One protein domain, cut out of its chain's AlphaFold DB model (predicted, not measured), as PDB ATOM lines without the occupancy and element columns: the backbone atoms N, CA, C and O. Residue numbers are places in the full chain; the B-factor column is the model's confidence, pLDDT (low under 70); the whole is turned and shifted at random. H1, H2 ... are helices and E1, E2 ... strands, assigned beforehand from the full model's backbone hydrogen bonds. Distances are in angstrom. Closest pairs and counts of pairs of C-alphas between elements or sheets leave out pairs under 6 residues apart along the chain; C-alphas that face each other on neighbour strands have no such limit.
ATOM      1  N   ASP A  21     138.696 175.350 178.508       58.75
ATOM      2  CA  ASP A  21     139.155 176.728 178.470       58.75
ATOM      3  C   ASP A  21     140.312 176.933 179.445       58.75
ATOM      4  O   ASP A  21     140.473 176.199 180.414       58.75
ATOM      5  N   ASN A  22     141.143 177.932 179.162       59.47
ATOM      6  CA  ASN A  22     142.305 178.296 179.974       59.47
ATOM      7  C   ASN A  22     142.000 179.502 180.880       59.47
ATOM      8  O   ASN A  22     142.901 180.265 181.237       59.47
ATOM      9  N   SER A  23     140.723 179.734 181.197       70.50
ATOM     10  CA  SER A  23     140.302 180.955 181.876       70.50
ATOM     11  C   SER A  23     140.773 180.997 183.330       70.50
ATOM     12  O   SER A  23     140.918 179.985 184.014       70.50
ATOM     13  N   PHE A  24     141.039 182.209 183.805       80.44
ATOM     14  CA  PHE A  24     141.175 182.481 185.226       80.44
ATOM     15  C   PHE A  24     140.576 183.853 185.491       80.44
ATOM     16  O   PHE A  24     141.153 184.877 185.097       80.44
ATOM     17  N   SER A  25     139.409 183.847 186.126       83.44
ATOM     18  CA  SER A  25     138.538 185.015 186.227       83.44
ATOM     19  C   SER A  25     137.888 185.070 187.597       83.44
ATOM     20  O   SER A  25     137.463 184.047 188.125       83.44
ATOM     21  N   PHE A  26     137.807 186.269 188.169       89.31
ATOM     22  CA  PHE A  26     137.047 186.506 189.392       89.31
ATOM     23  C   PHE A  26     135.552 186.325 189.117       89.31
ATOM     24  O   PHE A  26     135.049 186.835 188.119       89.31
ATOM     25  N   VAL A  27     134.858 185.609 190.000       90.19
ATOM     26  CA  VAL A  27     133.421 185.313 189.849       90.19
ATOM     27  C   VAL A  27     132.579 185.710 191.051       90.19
ATOM     28  O   VAL A  27     131.354 185.665 190.983       90.19
ATOM     29  N   GLY A  28     133.203 186.132 192.148       91.38
ATOM     30  CA  GLY A  28     132.472 186.656 193.292       91.38
ATOM     31  C   GLY A  28     133.202 186.493 194.613       91.38
ATOM     32  O   GLY A  28     134.310 185.959 194.688       91.38
ATOM     33  N   ALA A  29     132.553 186.974 195.668       94.56
ATOM     34  CA  ALA A  29     133.041 186.827 197.025       94.56
ATOM     35  C   ALA A  29     132.607 185.485 197.633       94.56
ATOM     36  O   ALA A  29     131.472 185.041 197.443       94.56
ATOM     37  N   TYR A  30     133.496 184.865 198.403       93.25
ATOM     38  CA  TYR A  30     133.192 183.697 199.213       93.25
ATOM     39  C   TYR A  30     132.390 184.118 200.446       93.25
ATOM     40  O   TYR A  30     132.875 184.898 201.265       93.25
ATOM     41  N   LYS A  31     131.158 183.611 200.551       93.06
ATOM     42  CA  LYS A  31     130.245 183.858 201.679       93.06
ATOM     43  C   LYS A  31     130.134 182.622 202.566       93.06
ATOM     44  O   LYS A  31     130.453 182.668 203.747       93.06
ATOM     45  N   ASP A  32     129.724 181.517 201.959       93.38
ATOM     46  CA  ASP A  32     129.436 180.248 202.613       93.38
ATOM     47  C   ASP A  32     129.537 179.096 201.595       93.38
ATOM     48  O   ASP A  32     129.614 179.322 200.380       93.38
ATOM     49  N   GLU A  33     129.548 177.857 202.088       91.38
ATOM     50  CA  GLU A  33     129.678 176.669 201.238       91.38
ATOM     51  C   GLU A  33     128.443 176.418 200.365       91.38
ATOM     52  O   GLU A  33     128.596 176.001 199.221       91.38
ATOM     53  N   ALA A  34     127.230 176.747 200.819       92.94
ATOM     54  CA  ALA A  34     126.022 176.554 200.015       92.94
ATOM     55  C   ALA A  34     126.018 177.465 198.773       92.94
ATOM     56  O   ALA A  34     125.669 177.034 197.671       92.94
ATOM     57  N   SER A  35     126.456 178.712 198.931       92.69
ATOM     58  CA  SER A  35     126.670 179.664 197.841       92.69
ATOM     59  C   SER A  35     127.768 179.185 196.887       92.69
ATOM     60  O   SER A  35     127.609 179.284 195.669       92.69
ATOM     61  N   LEU A  36     128.858 178.620 197.421       93.00
ATOM     62  CA  LEU A  36     129.928 178.026 196.615       93.00
ATOM     63  C   LEU A  36     129.423 176.828 195.798       93.00
ATOM     64  O   LEU A  36     129.748 176.726 194.618       93.00
ATOM     65  N   PHE A  37     128.627 175.940 196.394       91.81
ATOM     66  CA  PHE A  37     128.117 174.744 195.719       91.81
ATOM     67  C   PHE A  37     127.161 175.105 194.588       91.81
ATOM     68  O   PHE A  37     127.341 174.615 193.478       91.81
ATOM     69  N   LYS A  38     126.237 176.051 194.812       91.38
ATOM     70  CA  LYS A  38     125.378 176.592 193.743       91.38
ATOM     71  C   LYS A  38     126.199 177.155 192.584       91.38
ATOM     72  O   LYS A  38     125.887 176.921 191.419       91.38
ATOM     73  N   LEU A  39     127.262 177.889 192.909       90.62
ATOM     74  CA  LEU A  39     128.151 178.481 191.919       90.62
ATOM     75  C   LEU A  39     128.923 177.408 191.132       90.62
ATOM     76  O   LEU A  39     129.021 177.487 189.908       90.62
ATOM     77  N   ALA A  40     129.437 176.385 191.814       88.25
ATOM     78  CA  ALA A  40     130.132 175.270 191.184       88.25
ATOM     79  C   ALA A  40     129.200 174.413 190.317       88.25
ATOM     80  O   ALA A  40     129.594 173.994 189.229       88.25
ATOM     81  N   ASP A  41     127.957 174.202 190.754       85.69
ATOM     82  CA  ASP A  41     126.937 173.507 189.976       85.69
ATOM     83  C   ASP A  41     126.536 174.277 188.725       85.69
ATOM     84  O   ASP A  41     126.348 173.670 187.675       85.69
ATOM     85  N   SER A  42     126.454 175.603 188.813       87.94
ATOM     86  CA  SER A  42     126.160 176.446 187.659       87.94
ATOM     87  C   SER A  42     127.300 176.444 186.640       87.94
ATOM     88  O   SER A  42     127.042 176.383 185.441       87.94
ATOM     89  N   MET A  43     128.553 176.508 187.097       83.88
ATOM     90  CA  MET A  43     129.698 176.663 186.196       83.88
ATOM     91  C   MET A  43     130.300 175.343 185.722       83.88
ATOM     92  O   MET A  43     131.008 175.346 184.717       83.88
ATOM     93  N   LYS A  44     130.063 174.239 186.447       83.19
ATOM     94  CA  LYS A  44     130.663 172.915 186.206       83.19
ATOM     95  C   LYS A  44     132.170 173.014 185.941       83.19
ATOM     96  O   LYS A  44     132.711 172.403 185.025       83.19
ATOM     97  N   ARG A  45     132.855 173.837 186.738       81.62
ATOM     98  CA  ARG A  45     134.284 174.138 186.604       81.62
ATOM     99  C   ARG A  45     134.961 174.191 187.968       81.62
ATOM    100  O   ARG A  45     134.301 174.518 188.956       81.62
ATOM    101  N   PRO A  46     136.269 173.903 188.028       86.56
ATOM    102  CA  PRO A  46     137.025 174.081 189.254       86.56
ATOM    103  C   PRO A  46     137.047 175.543 189.706       86.56
ATOM    104  O   PRO A  46     137.209 176.460 188.897       86.56
ATOM    105  N   LEU A  47     136.953 175.747 191.019       90.81
ATOM    106  CA  LEU A  47     136.964 177.068 191.640       90.81
ATOM    107  C   LEU A  47     138.162 177.208 192.574       90.81
ATOM    108  O   LEU A  47     138.376 176.365 193.438       90.81
ATOM    109  N   LEU A  48     138.923 178.291 192.451       91.56
ATOM    110  CA  LEU A  48     139.897 178.704 193.454       91.56
ATOM    111  C   LEU A  48     139.219 179.617 194.464       91.56
ATOM    112  O   LEU A  48     138.759 180.701 194.110       91.56
ATOM    113  N   ILE A  49     139.233 179.220 195.726       94.06
ATOM    114  CA  ILE A  49     138.868 180.079 196.842       94.06
ATOM    115  C   ILE A  49     140.163 180.587 197.459       94.06
ATOM    116  O   ILE A  49     141.011 179.783 197.847       94.06
ATOM    117  N   SER A  50     140.320 181.903 197.552       92.12
ATOM    118  CA  SER A  50     141.427 182.530 198.270       92.12
ATOM    119  C   SER A  50     140.909 183.688 199.100       92.12
ATOM    120  O   SER A  50     140.327 184.629 198.559       92.12
ATOM    121  N   GLU A  51     141.111 183.606 200.414       90.19
ATOM    122  CA  GLU A  51     140.553 184.565 201.371       90.19
ATOM    123  C   GLU A  51     139.031 184.710 201.190       90.19
ATOM    124  O   GLU A  51     138.304 183.747 201.423       90.19
ATOM    125  N   ASN A  52     138.545 185.878 200.753       92.94
ATOM    126  CA  ASN A  52     137.129 186.122 200.477       92.94
ATOM    127  C   ASN A  52     136.776 186.100 198.984       92.94
ATOM    128  O   ASN A  52     135.685 186.534 198.629       92.94
ATOM    129  N   LYS A  53     137.669 185.653 198.096       92.81
ATOM    130  CA  LYS A  53     137.485 185.725 196.641       92.81
ATOM    131  C   LYS A  53     137.374 184.337 196.031       92.81
ATOM    132  O   LYS A  53     138.100 183.420 196.415       92.81
ATOM    133  N   ILE A  54     136.500 184.217 195.040       93.50
ATOM    134  CA  ILE A  54     136.336 183.024 194.218       93.50
ATOM    135  C   ILE A  54     136.774 183.354 192.794       93.50
ATOM    136  O   ILE A  54     136.344 184.353 192.208       93.50
ATOM    137  N   TYR A  55     137.610 182.486 192.235       90.88
ATOM    138  CA  TYR A  55     138.024 182.525 190.843       90.88
ATOM    139  C   TYR A  55     137.640 181.223 190.151       90.88
ATOM    140  O   TYR A  55     137.812 180.148 190.719       90.88
ATOM    141  N   VAL A  56     137.165 181.304 188.915       88.00
ATOM    142  CA  VAL A  56     137.085 180.131 188.035       88.00
ATOM    143  C   VAL A  56     138.477 179.799 187.550       88.00
ATOM    144  O   VAL A  56     139.229 180.707 187.199       88.00
ATOM    145  N   ILE A  57     138.797 178.511 187.510       84.00
ATOM    146  CA  ILE A  57     139.970 177.993 186.821       84.00
ATOM    147  C   ILE A  57     139.488 177.182 185.621       84.00
ATOM    148  O   ILE A  57     138.537 176.405 185.720       84.00
ATOM    149  N   GLY A  58     140.181 177.345 184.500       75.75
ATOM    150  CA  GLY A  58     140.012 176.538 183.308       75.75
ATOM    151  C   GLY A  58     140.015 175.036 183.597       75.75
ATOM    152  O   GLY A  58     140.855 174.525 184.342       75.75
ATOM    153  N   SER A  59     139.065 174.313 183.010       64.94
ATOM    154  CA  SER A  59     138.870 172.873 183.248       64.94
ATOM    155  C   SER A  59     140.083 172.027 182.825       64.94
ATOM    156  O   SER A  59     140.373 171.002 183.450       64.94
ATOM    157  N   SER A  60     140.848 172.492 181.829       64.62
ATOM    158  CA  SER A  60     142.083 171.863 181.332       64.62
ATOM    159  C   SER A  60     143.178 171.749 182.402       64.62
ATOM    160  O   SER A  60     144.050 170.881 182.318       64.62
ATOM    161  N   CYS A  61     143.116 172.593 183.432       65.62
ATOM    162  CA  CYS A  61     144.115 172.673 184.492       65.62
ATOM    163  C   CYS A  61     144.007 171.588 185.553       65.62
ATOM    164  O   CYS A  61     144.894 171.464 186.398       65.62
ATOM    165  N   ILE A  62     142.867 170.906 185.608       66.31
ATOM    166  CA  ILE A  62     142.454 170.212 186.824       66.31
ATOM    167  C   ILE A  62     141.828 168.844 186.534       66.31
ATOM    168  O   ILE A  62     142.126 167.891 187.258       66.31
ATOM    169  N   THR A  63     141.041 168.729 185.460       57.91
ATOM    170  CA  THR A  63     140.336 167.488 185.076       57.91
ATOM    171  C   THR A  63     141.284 166.287 185.034       57.91
ATOM    172  O   THR A  63     141.084 165.299 185.729       57.91
ATOM    173  N   ARG A  64     142.446 166.398 184.377       54.56
ATOM    174  CA  ARG A  64     143.378 165.260 184.257       54.56
ATOM    175  C   ARG A  64     144.016 164.781 185.575       54.56
ATOM    176  O   ARG A  64     144.513 163.660 185.619       54.56
ATOM    177  N   LEU A  65     144.054 165.596 186.633       56.47
ATOM    178  CA  LEU A  65     144.706 165.233 187.902       56.47
ATOM    179  C   LEU A  65     143.729 164.829 189.000       56.47
ATOM    180  O   LEU A  65     144.017 163.875 189.718       56.47
ATOM    181  N   PHE A  66     142.604 165.531 189.151       59.84
ATOM    182  CA  PHE A  66     141.621 165.160 190.173       59.84
ATOM    183  C   PHE A  66     140.669 164.053 189.701       59.84
ATOM    184  O   PHE A  66     140.216 163.293 190.551       59.84
ATOM    185  N   ASP A  67     140.443 163.884 188.388       54.00
ATOM    186  CA  ASP A  67     139.624 162.772 187.867       54.00
ATOM    187  C   ASP A  67     140.404 161.445 187.846       54.00
ATOM    188  O   ASP A  67     139.821 160.366 187.857       54.00
ATOM    189  N   SER A  68     141.741 161.509 187.851       44.97
ATOM    190  CA  SER A  68     142.644 160.352 187.931       44.97
ATOM    191  C   SER A  68     143.234 160.214 189.339       44.97
ATOM    192  O   SER A  68     144.435 160.382 189.540       44.97
ATOM    193  N   SER A  69     142.374 159.943 190.325       39.66
ATOM    194  CA  SER A  69     142.721 159.414 191.657       39.66
ATOM    195  C   SER A  69     144.000 159.990 192.291       39.66
ATOM    196  O   SER A  69     145.024 159.314 192.428       39.66
ATOM    197  N   ILE A  70     143.935 161.239 192.765       42.00
ATOM    198  CA  ILE A  70     144.979 161.828 193.625       42.00
ATOM    199  C   ILE A  70     145.128 161.094 194.978       42.00
ATOM    200  O   ILE A  70     146.147 161.265 195.653       42.00
ATOM    201  N   SER A  71     144.186 160.210 195.342       34.75
ATOM    202  CA  SER A  71     144.233 159.413 196.578       34.75
ATOM    203  C   SER A  71     145.426 158.455 196.676       34.75
ATOM    204  O   SER A  71     145.756 158.053 197.782       34.75
ATOM    205  N   GLU A 135     147.278 184.721 175.958       42.59
ATOM    206  CA  GLU A 135     146.248 183.679 175.769       42.59
ATOM    207  C   GLU A 135     146.656 182.200 175.991       42.59
ATOM    208  O   GLU A 135     145.881 181.287 175.711       42.59
ATOM    209  N   GLY A 136     147.828 181.932 176.578       40.44
ATOM    210  CA  GLY A 136     148.284 180.572 176.917       40.44
ATOM    211  C   GLY A 136     147.670 179.952 178.194       40.44
ATOM    212  O   GLY A 136     147.095 180.665 179.027       40.44
ATOM    213  N   PRO A 137     147.798 178.619 178.384       50.12
ATOM    214  CA  PRO A 137     147.232 177.888 179.519       50.12
ATOM    215  C   PRO A 137     147.760 178.414 180.852       50.12
ATOM    216  O   PRO A 137     148.958 178.387 181.126       50.12
ATOM    217  N   ARG A 138     146.847 178.863 181.722       68.81
ATOM    218  CA  ARG A 138     147.160 179.408 183.056       68.81
ATOM    219  C   ARG A 138     147.539 178.335 184.073       68.81
ATOM    220  O   ARG A 138     147.418 178.540 185.281       68.81
ATOM    221  N   CYS A 139     148.002 177.186 183.598       76.25
ATOM    222  CA  CYS A 139     148.343 176.064 184.438       76.25
ATOM    223  C   CYS A 139     149.328 175.093 183.786       76.25
ATOM    224  O   CYS A 139     149.336 174.900 182.574       76.25
ATOM    225  N   SER A 140     150.154 174.469 184.619       76.31
ATOM    226  CA  SER A 140     151.053 173.373 184.256       76.31
ATOM    227  C   SER A 140     151.226 172.433 185.455       76.31
ATOM    228  O   SER A 140     150.526 172.573 186.462       76.31
ATOM    229  N   TYR A 141     152.142 171.467 185.367       78.38
ATOM    230  CA  TYR A 141     152.349 170.471 186.415       78.38
ATOM    231  C   TYR A 141     153.835 170.224 186.662       78.38
ATOM    232  O   TYR A 141     154.649 170.204 185.741       78.38
ATOM    233  N   THR A 142     154.185 170.003 187.925       75.44
ATOM    234  CA  THR A 142     155.520 169.522 188.312       75.44
ATOM    235  C   THR A 142     155.665 168.020 188.051       75.44
ATOM    236  O   THR A 142     154.670 167.305 187.923       75.44
ATOM    237  N   LYS A 143     156.905 167.511 188.076       69.81
ATOM    238  CA  LYS A 143     157.191 166.065 187.992       69.81
ATOM    239  C   LYS A 143     156.486 165.244 189.084       69.81
ATOM    240  O   LYS A 143     156.105 164.110 188.830       69.81
ATOM    241  N   SER A 144     156.263 165.820 190.268       70.31
ATOM    242  CA  SER A 144     155.533 165.177 191.373       70.31
ATOM    243  C   SER A 144     154.006 165.282 191.255       70.31
ATOM    244  O   SER A 144     153.282 164.859 192.151       70.31
ATOM    245  N   GLY A 145     153.487 165.857 190.166       73.12
ATOM    246  CA  GLY A 145     152.049 166.011 189.937       73.12
ATOM    247  C   GLY A 145     151.412 167.196 190.665       73.12
ATOM    248  O   GLY A 145     150.192 167.328 190.646       73.12
ATOM    249  N   LYS A 146     152.205 168.081 191.286       79.88
ATOM    250  CA  LYS A 146     151.697 169.344 191.845       79.88
ATOM    251  C   LYS A 146     151.268 170.290 190.723       79.88
ATOM    252  O   LYS A 146     152.067 170.543 189.819       79.88
ATOM    253  N   ILE A 147     150.057 170.839 190.818       82.62
ATOM    254  CA  ILE A 147     149.501 171.811 189.867       82.62
ATOM    255  C   ILE A 147     150.213 173.153 190.043       82.62
ATOM    256  O   ILE A 147     150.379 173.635 191.160       82.62
ATOM    257  N   LEU A 148     150.626 173.777 188.953       83.75
ATOM    258  CA  LEU A 148     151.139 175.141 188.925       83.75
ATOM    259  C   LEU A 148     150.060 176.013 188.294       83.75
ATOM    260  O   LEU A 148     149.650 175.726 187.181       83.75
ATOM    261  N   LEU A 149     149.579 177.036 188.995       84.25
ATOM    262  CA  LEU A 149     148.576 177.984 188.509       84.25
ATOM    263  C   LEU A 149     149.239 179.337 188.274       84.25
ATOM    264  O   LEU A 149     149.731 179.945 189.221       84.25
ATOM    265  N   TYR A 150     149.237 179.813 187.036       83.19
ATOM    266  CA  TYR A 150     149.853 181.078 186.644       83.19
ATOM    267  C   TYR A 150     148.799 182.177 186.588       83.19
ATOM    268  O   TYR A 150     147.792 182.056 185.892       83.19
ATOM    269  N   THR A 151     149.009 183.268 187.318       80.88
ATOM    270  CA  THR A 151     148.031 184.358 187.387       80.88
ATOM    271  C   THR A 151     148.701 185.702 187.627       80.88
ATOM    272  O   THR A 151     149.705 185.787 188.318       80.88
ATOM    273  N   ARG A 152     148.130 186.774 187.071       82.25
ATOM    274  CA  ARG A 152     148.538 188.159 187.378       82.25
ATOM    275  C   ARG A 152     147.903 188.681 188.669       82.25
ATOM    276  O   ARG A 152     148.271 189.742 189.161       82.25
ATOM    277  N   GLN A 153     146.909 187.962 189.192       82.19
ATOM    278  CA  GLN A 153     146.218 188.338 190.418       82.19
ATOM    279  C   GLN A 153     147.127 188.110 191.624       82.19
ATOM    280  O   GLN A 153     147.850 187.115 191.694       82.19
ATOM    281  N   ASP A 154     147.058 189.015 192.595       84.56
ATOM    282  CA  ASP A 154     147.760 188.843 193.860       84.56
ATOM    283  C   ASP A 154     146.952 187.904 194.760       84.56
ATOM    284  O   ASP A 154     145.887 188.263 195.266       84.56
ATOM    285  N   ILE A 155     147.406 186.655 194.871       88.00
ATOM    286  CA  ILE A 155     146.680 185.589 195.565       88.00
ATOM    287  C   ILE A 155     147.576 184.989 196.631       88.00
ATOM    288  O   ILE A 155     148.687 184.552 196.344       88.00
ATOM    289  N   ASN A 156     147.058 184.894 197.853       87.81
ATOM    290  CA  ASN A 156     147.774 184.302 198.970       87.81
ATOM    291  C   ASN A 156     147.676 182.764 198.933       87.81
ATOM    292  O   ASN A 156     146.644 182.215 199.324       87.81
ATOM    293  N   PRO A 157     148.737 182.025 198.554       84.19
ATOM    294  CA  PRO A 157     148.665 180.571 198.415       84.19
ATOM    295  C   PRO A 157     148.467 179.839 199.746       84.19
ATOM    296  O   PRO A 157     148.034 178.689 199.747       84.19
ATOM    297  N   LYS A 158     148.777 180.464 200.889       87.75
ATOM    298  CA  LYS A 158     148.579 179.854 202.215       87.75
ATOM    299  C   LYS A 158     147.111 179.838 202.634       87.75
ATOM    300  O   LYS A 158     146.718 178.969 203.401       87.75
ATOM    301  N   LYS A 159     146.312 180.764 202.104       90.12
ATOM    302  CA  LYS A 159     144.873 180.892 202.372       90.12
ATOM    303  C   LYS A 159     144.022 180.473 201.171       90.12
ATOM    304  O   LYS A 159     142.893 180.937 201.023       90.12
ATOM    305  N   SER A 160     144.580 179.627 200.306       91.50
ATOM    306  CA  SER A 160     143.929 179.175 199.081       91.50
ATOM    307  C   SER A 160     143.577 177.696 199.132       91.50
ATOM    308  O   SER A 160     144.370 176.870 199.591       91.50
ATOM    309  N   ARG A 161     142.418 177.357 198.568       92.81
ATOM    310  CA  ARG A 161     141.967 175.986 198.311       92.81
ATOM    311  C   ARG A 161     141.219 175.914 196.984       92.81
ATOM    312  O   ARG A 161     140.584 176.885 196.584       92.81
ATOM    313  N   ILE A 162     141.296 174.777 196.309       90.88
ATOM    314  CA  ILE A 162     140.541 174.513 195.081       90.88
ATOM    315  C   ILE A 162     139.322 173.670 195.444       90.88
ATOM    316  O   ILE A 162     139.467 172.674 196.144       90.88
ATOM    317  N   TYR A 163     138.144 174.057 194.968       90.56
ATOM    318  CA  TYR A 163     136.939 173.240 194.997       90.56
ATOM    319  C   TYR A 163     136.714 172.609 193.626       90.56
ATOM    320  O   TYR A 163     136.641 173.315 192.616       90.56
ATOM    321  N   TYR A 164     136.623 171.284 193.590       87.75
ATOM    322  CA  TYR A 164     136.381 170.524 192.371       87.75
ATOM    323  C   TYR A 164     135.763 169.166 192.707       87.75
ATOM    324  O   TYR A 164     136.172 168.541 193.682       87.75
ATOM    325  N   ALA A 165     134.781 168.720 191.916       83.69
ATOM    326  CA  ALA A 165     134.107 167.429 192.087       83.69
ATOM    327  C   ALA A 165     133.695 167.133 193.549       83.69
ATOM    328  O   ALA A 165     133.994 166.070 194.083       83.69
ATOM    329  N   ASN A 166     133.047 168.101 194.213       84.25
ATOM    330  CA  ASN A 166     132.606 168.025 195.617       84.25
ATOM    331  C   ASN A 166     133.722 167.842 196.659       84.25
ATOM    332  O   ASN A 166     133.454 167.473 197.798       84.25
ATOM    333  N   ASN A 167     134.969 168.135 196.294       86.69
ATOM    334  CA  ASN A 167     136.130 168.016 197.165       86.69
ATOM    335  C   ASN A 167     136.898 169.337 197.265       86.69
ATOM    336  O   ASN A 167     136.978 170.113 196.308       86.69
ATOM    337  N   PHE A 168     137.509 169.567 198.431       89.56
ATOM    338  CA  PHE A 168     138.440 170.671 198.655       89.56
ATOM    339  C   PHE A 168     139.887 170.179 198.640       89.56
ATOM    340  O   PHE A 168     140.273 169.294 199.401       89.56
ATOM    341  N   TYR A 169     140.716 170.835 197.839       87.94
ATOM    342  CA  TYR A 169     142.142 170.563 197.729       87.94
ATOM    343  C   TYR A 169     142.928 171.738 198.291       87.94
ATOM    344  O   TYR A 169     142.761 172.878 197.859       87.94
ATOM    345  N   SER A 170     143.795 171.472 199.266       88.62
ATOM    346  CA  SER A 170     144.683 172.482 199.845       88.62
ATOM    347  C   SER A 170     145.885 172.775 198.939       88.62
ATOM    348  O   SER A 170     146.163 172.066 197.968       88.62
ATOM    349  N   ASN A 171     146.667 173.791 199.305       82.19
ATOM    350  CA  ASN A 171     147.929 174.161 198.649       82.19
ATOM    351  C   ASN A 171     149.036 173.076 198.692       82.19
ATOM    352  O   ASN A 171     150.129 173.261 198.141       82.19
ATOM    353  N   LYS A 172     148.768 171.915 199.306       85.00
ATOM    354  CA  LYS A 172     149.586 170.709 199.131       85.00
ATOM    355  C   LYS A 172     149.594 170.275 197.661       85.00
ATOM    356  O   LYS A 172     150.654 169.945 197.134       85.00
ATOM    357  N   TYR A 173     148.445 170.367 196.989       83.69
ATOM    358  CA  TYR A 173     148.226 169.855 195.631       83.69
ATOM    359  C   TYR A 173     148.515 170.869 194.523       83.69
ATOM    360  O   TYR A 173     148.663 170.485 193.364       83.69
ATOM    361  N   PHE A 174     148.641 172.154 194.859       84.75
ATOM    362  CA  PHE A 174     148.886 173.204 193.875       84.75
ATOM    363  C   PHE A 174     149.802 174.315 194.396       84.75
ATOM    364  O   PHE A 174     149.972 174.506 195.599       84.75
ATOM    365  N   LYS A 175     150.421 175.057 193.483       86.06
ATOM    366  CA  LYS A 175     151.219 176.256 193.735       86.06
ATOM    367  C   LYS A 175     150.695 177.363 192.833       86.06
ATOM    368  O   LYS A 175     150.467 177.130 191.654       86.06
ATOM    369  N   ILE A 176     150.533 178.559 193.384       86.62
ATOM    370  CA  ILE A 176     150.190 179.748 192.605       86.62
ATOM    371  C   ILE A 176     151.484 180.489 192.271       86.62
ATOM    372  O   ILE A 176     152.334 180.675 193.144       86.62
ATOM    373  N   ILE A 177     151.641 180.863 191.007       84.31
ATOM    374  CA  ILE A 177     152.785 181.580 190.452       84.31
ATOM    375  C   ILE A 177     152.265 182.905 189.906       84.31
ATOM    376  O   ILE A 177     151.396 182.925 189.030       84.31
ATOM    377  N   LYS A 178     152.792 184.004 190.446       83.25
ATOM    378  CA  LYS A 178     152.495 185.346 189.955       83.25
ATOM    379  C   LYS A 178     153.285 185.594 188.668       83.25
ATOM    380  O   LYS A 178     154.488 185.334 188.658       83.25
ATOM    381  N   LEU A 179     152.591 186.014 187.611       76.94
ATOM    382  CA  LEU A 179     153.174 186.432 186.328       76.94
ATOM    383  C   LEU A 179     153.564 187.909 186.342       76.94
ATOM    384  O   LEU A 179     152.845 188.683 187.017       76.94
TER     385      LEU A 179
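AT A GLANCE: This is residues 21 to 71 and 135 to 179 of the 179 residues of an uncharacterized protein of Pedobacter chitinilyticus (UniProt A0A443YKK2). A strongly twisted sheet of five strands, E1 E3 E2 E6 E7, stands between helix H1 over one of its faces and a small sheet of three strands, E4 E5 E8, which lies loosely over part of its other side. The short helix H2 and the residues after it lie at one end, past Tyr 164 of E6. The printed part has 96 residues with two named helices and eight named strands, in the order E1 H1 E2 E3 H2 E4 E5 E6 E7 E8; the class is mixed, helices and strands. The larger sheet is antiparallel throughout, and the smaller one, in the order E4 E5 E8, is mixed. The whole is compact, with a radius of gyration of the C-alphas of 12.3 A, and rounded, with spans of 35 by 29 by 26 A.

HOW THE PARTS SIT: E1, residues 24 to 29, is an edge strand of the larger sheet and the antiparallel neighbour of E3, residues 53 to 57; N 27 and O 54 are 2.9 A apart, within hydrogen-bond range. E2, residues 47 to 50, forms a hairpin with E3, with N 48 and O 55 at 2.8 A. E6, residues 160 to 164, is the antiparallel neighbour of E2, with N 49 and O 161 at 2.8 A. E7, residues 167 to 170, forms a hairpin with E6 and is the other edge strand; N 162 and O 169 are 2.9 A apart. From edge to edge the strands' lines turn by 105 degrees. H1, residues 33 to 43, is on this sheet at a height over the sheet of 8.6 A, and the two make two layers, a helix on one face of a sheet. H1 lies over E3 and E2 and runs along the strands, at 23 degrees to E2 on the local plane; the closest C-alphas of H1 and E2 are those of Ala 40 and Leu 47, 7.1 A apart. E1, H1 and E2 form a split strand-helix-strand unit, two strands that run the same way with E3 between them in the sheet, and its crossover is right-handed. H2, residues 63 to 66, is not on this sheet, but only just, with 4 pairs of C-alphas within 10 A; its closest approach to E6 is Phe 66 to Tyr 164, C-alphas 7.8 A apart. In the smaller sheet E4, residues 139 to 141, forms a hairpin with E5, residues 147 to 151, with N 140 and O 148 at 2.9 A. E8, residues 174 to 178, is parallel to E5 at 24 degrees, with N 175 and O 147 at 2.7 A. Between the sheets, E6 and E8 are near each other, with 5 pairs of C-alphas within 10 A, and the closest C-alphas of E1 and E5 are those of Phe 24 and Thr 151, 7.4 A apart. E2 and E5 are apart, and E7 and E8 meet only through their link. In H1 every O i to N i+4 pair is within hydrogen-bond range; H2 is too short for such a pair.

IN THESE COORDINATES: E1 starts at C-alpha 24 (141.175, 182.481, 185.226) and is 15.0 A long. H1 is also 15.0 A long, E2 9.7 A, E3 12.7 A and H2 5.7 A. After the cut, E4 is 7.2 A long, E5 12.9 A, E6 13.3 A and E7 10.0 A. E8, 13.3 A long, ends at C-alpha 178 (152.495, 185.346, 189.955).

THE WHOLE: The two C-alphas farthest apart are those of Lys 31 and Lys 143, at 35.1 A. Residues 72 to 134 are not printed, and C-alphas 71 and 135 are 32.0 A apart across this cut. Of the links that are printed whole, E5 to E6 is short with 8 residues and the others are tight. The mean pLDDT of the printed part is 79.7; residues 21 to 22, 59 to 71, 135 to 138 and 143 are under 70.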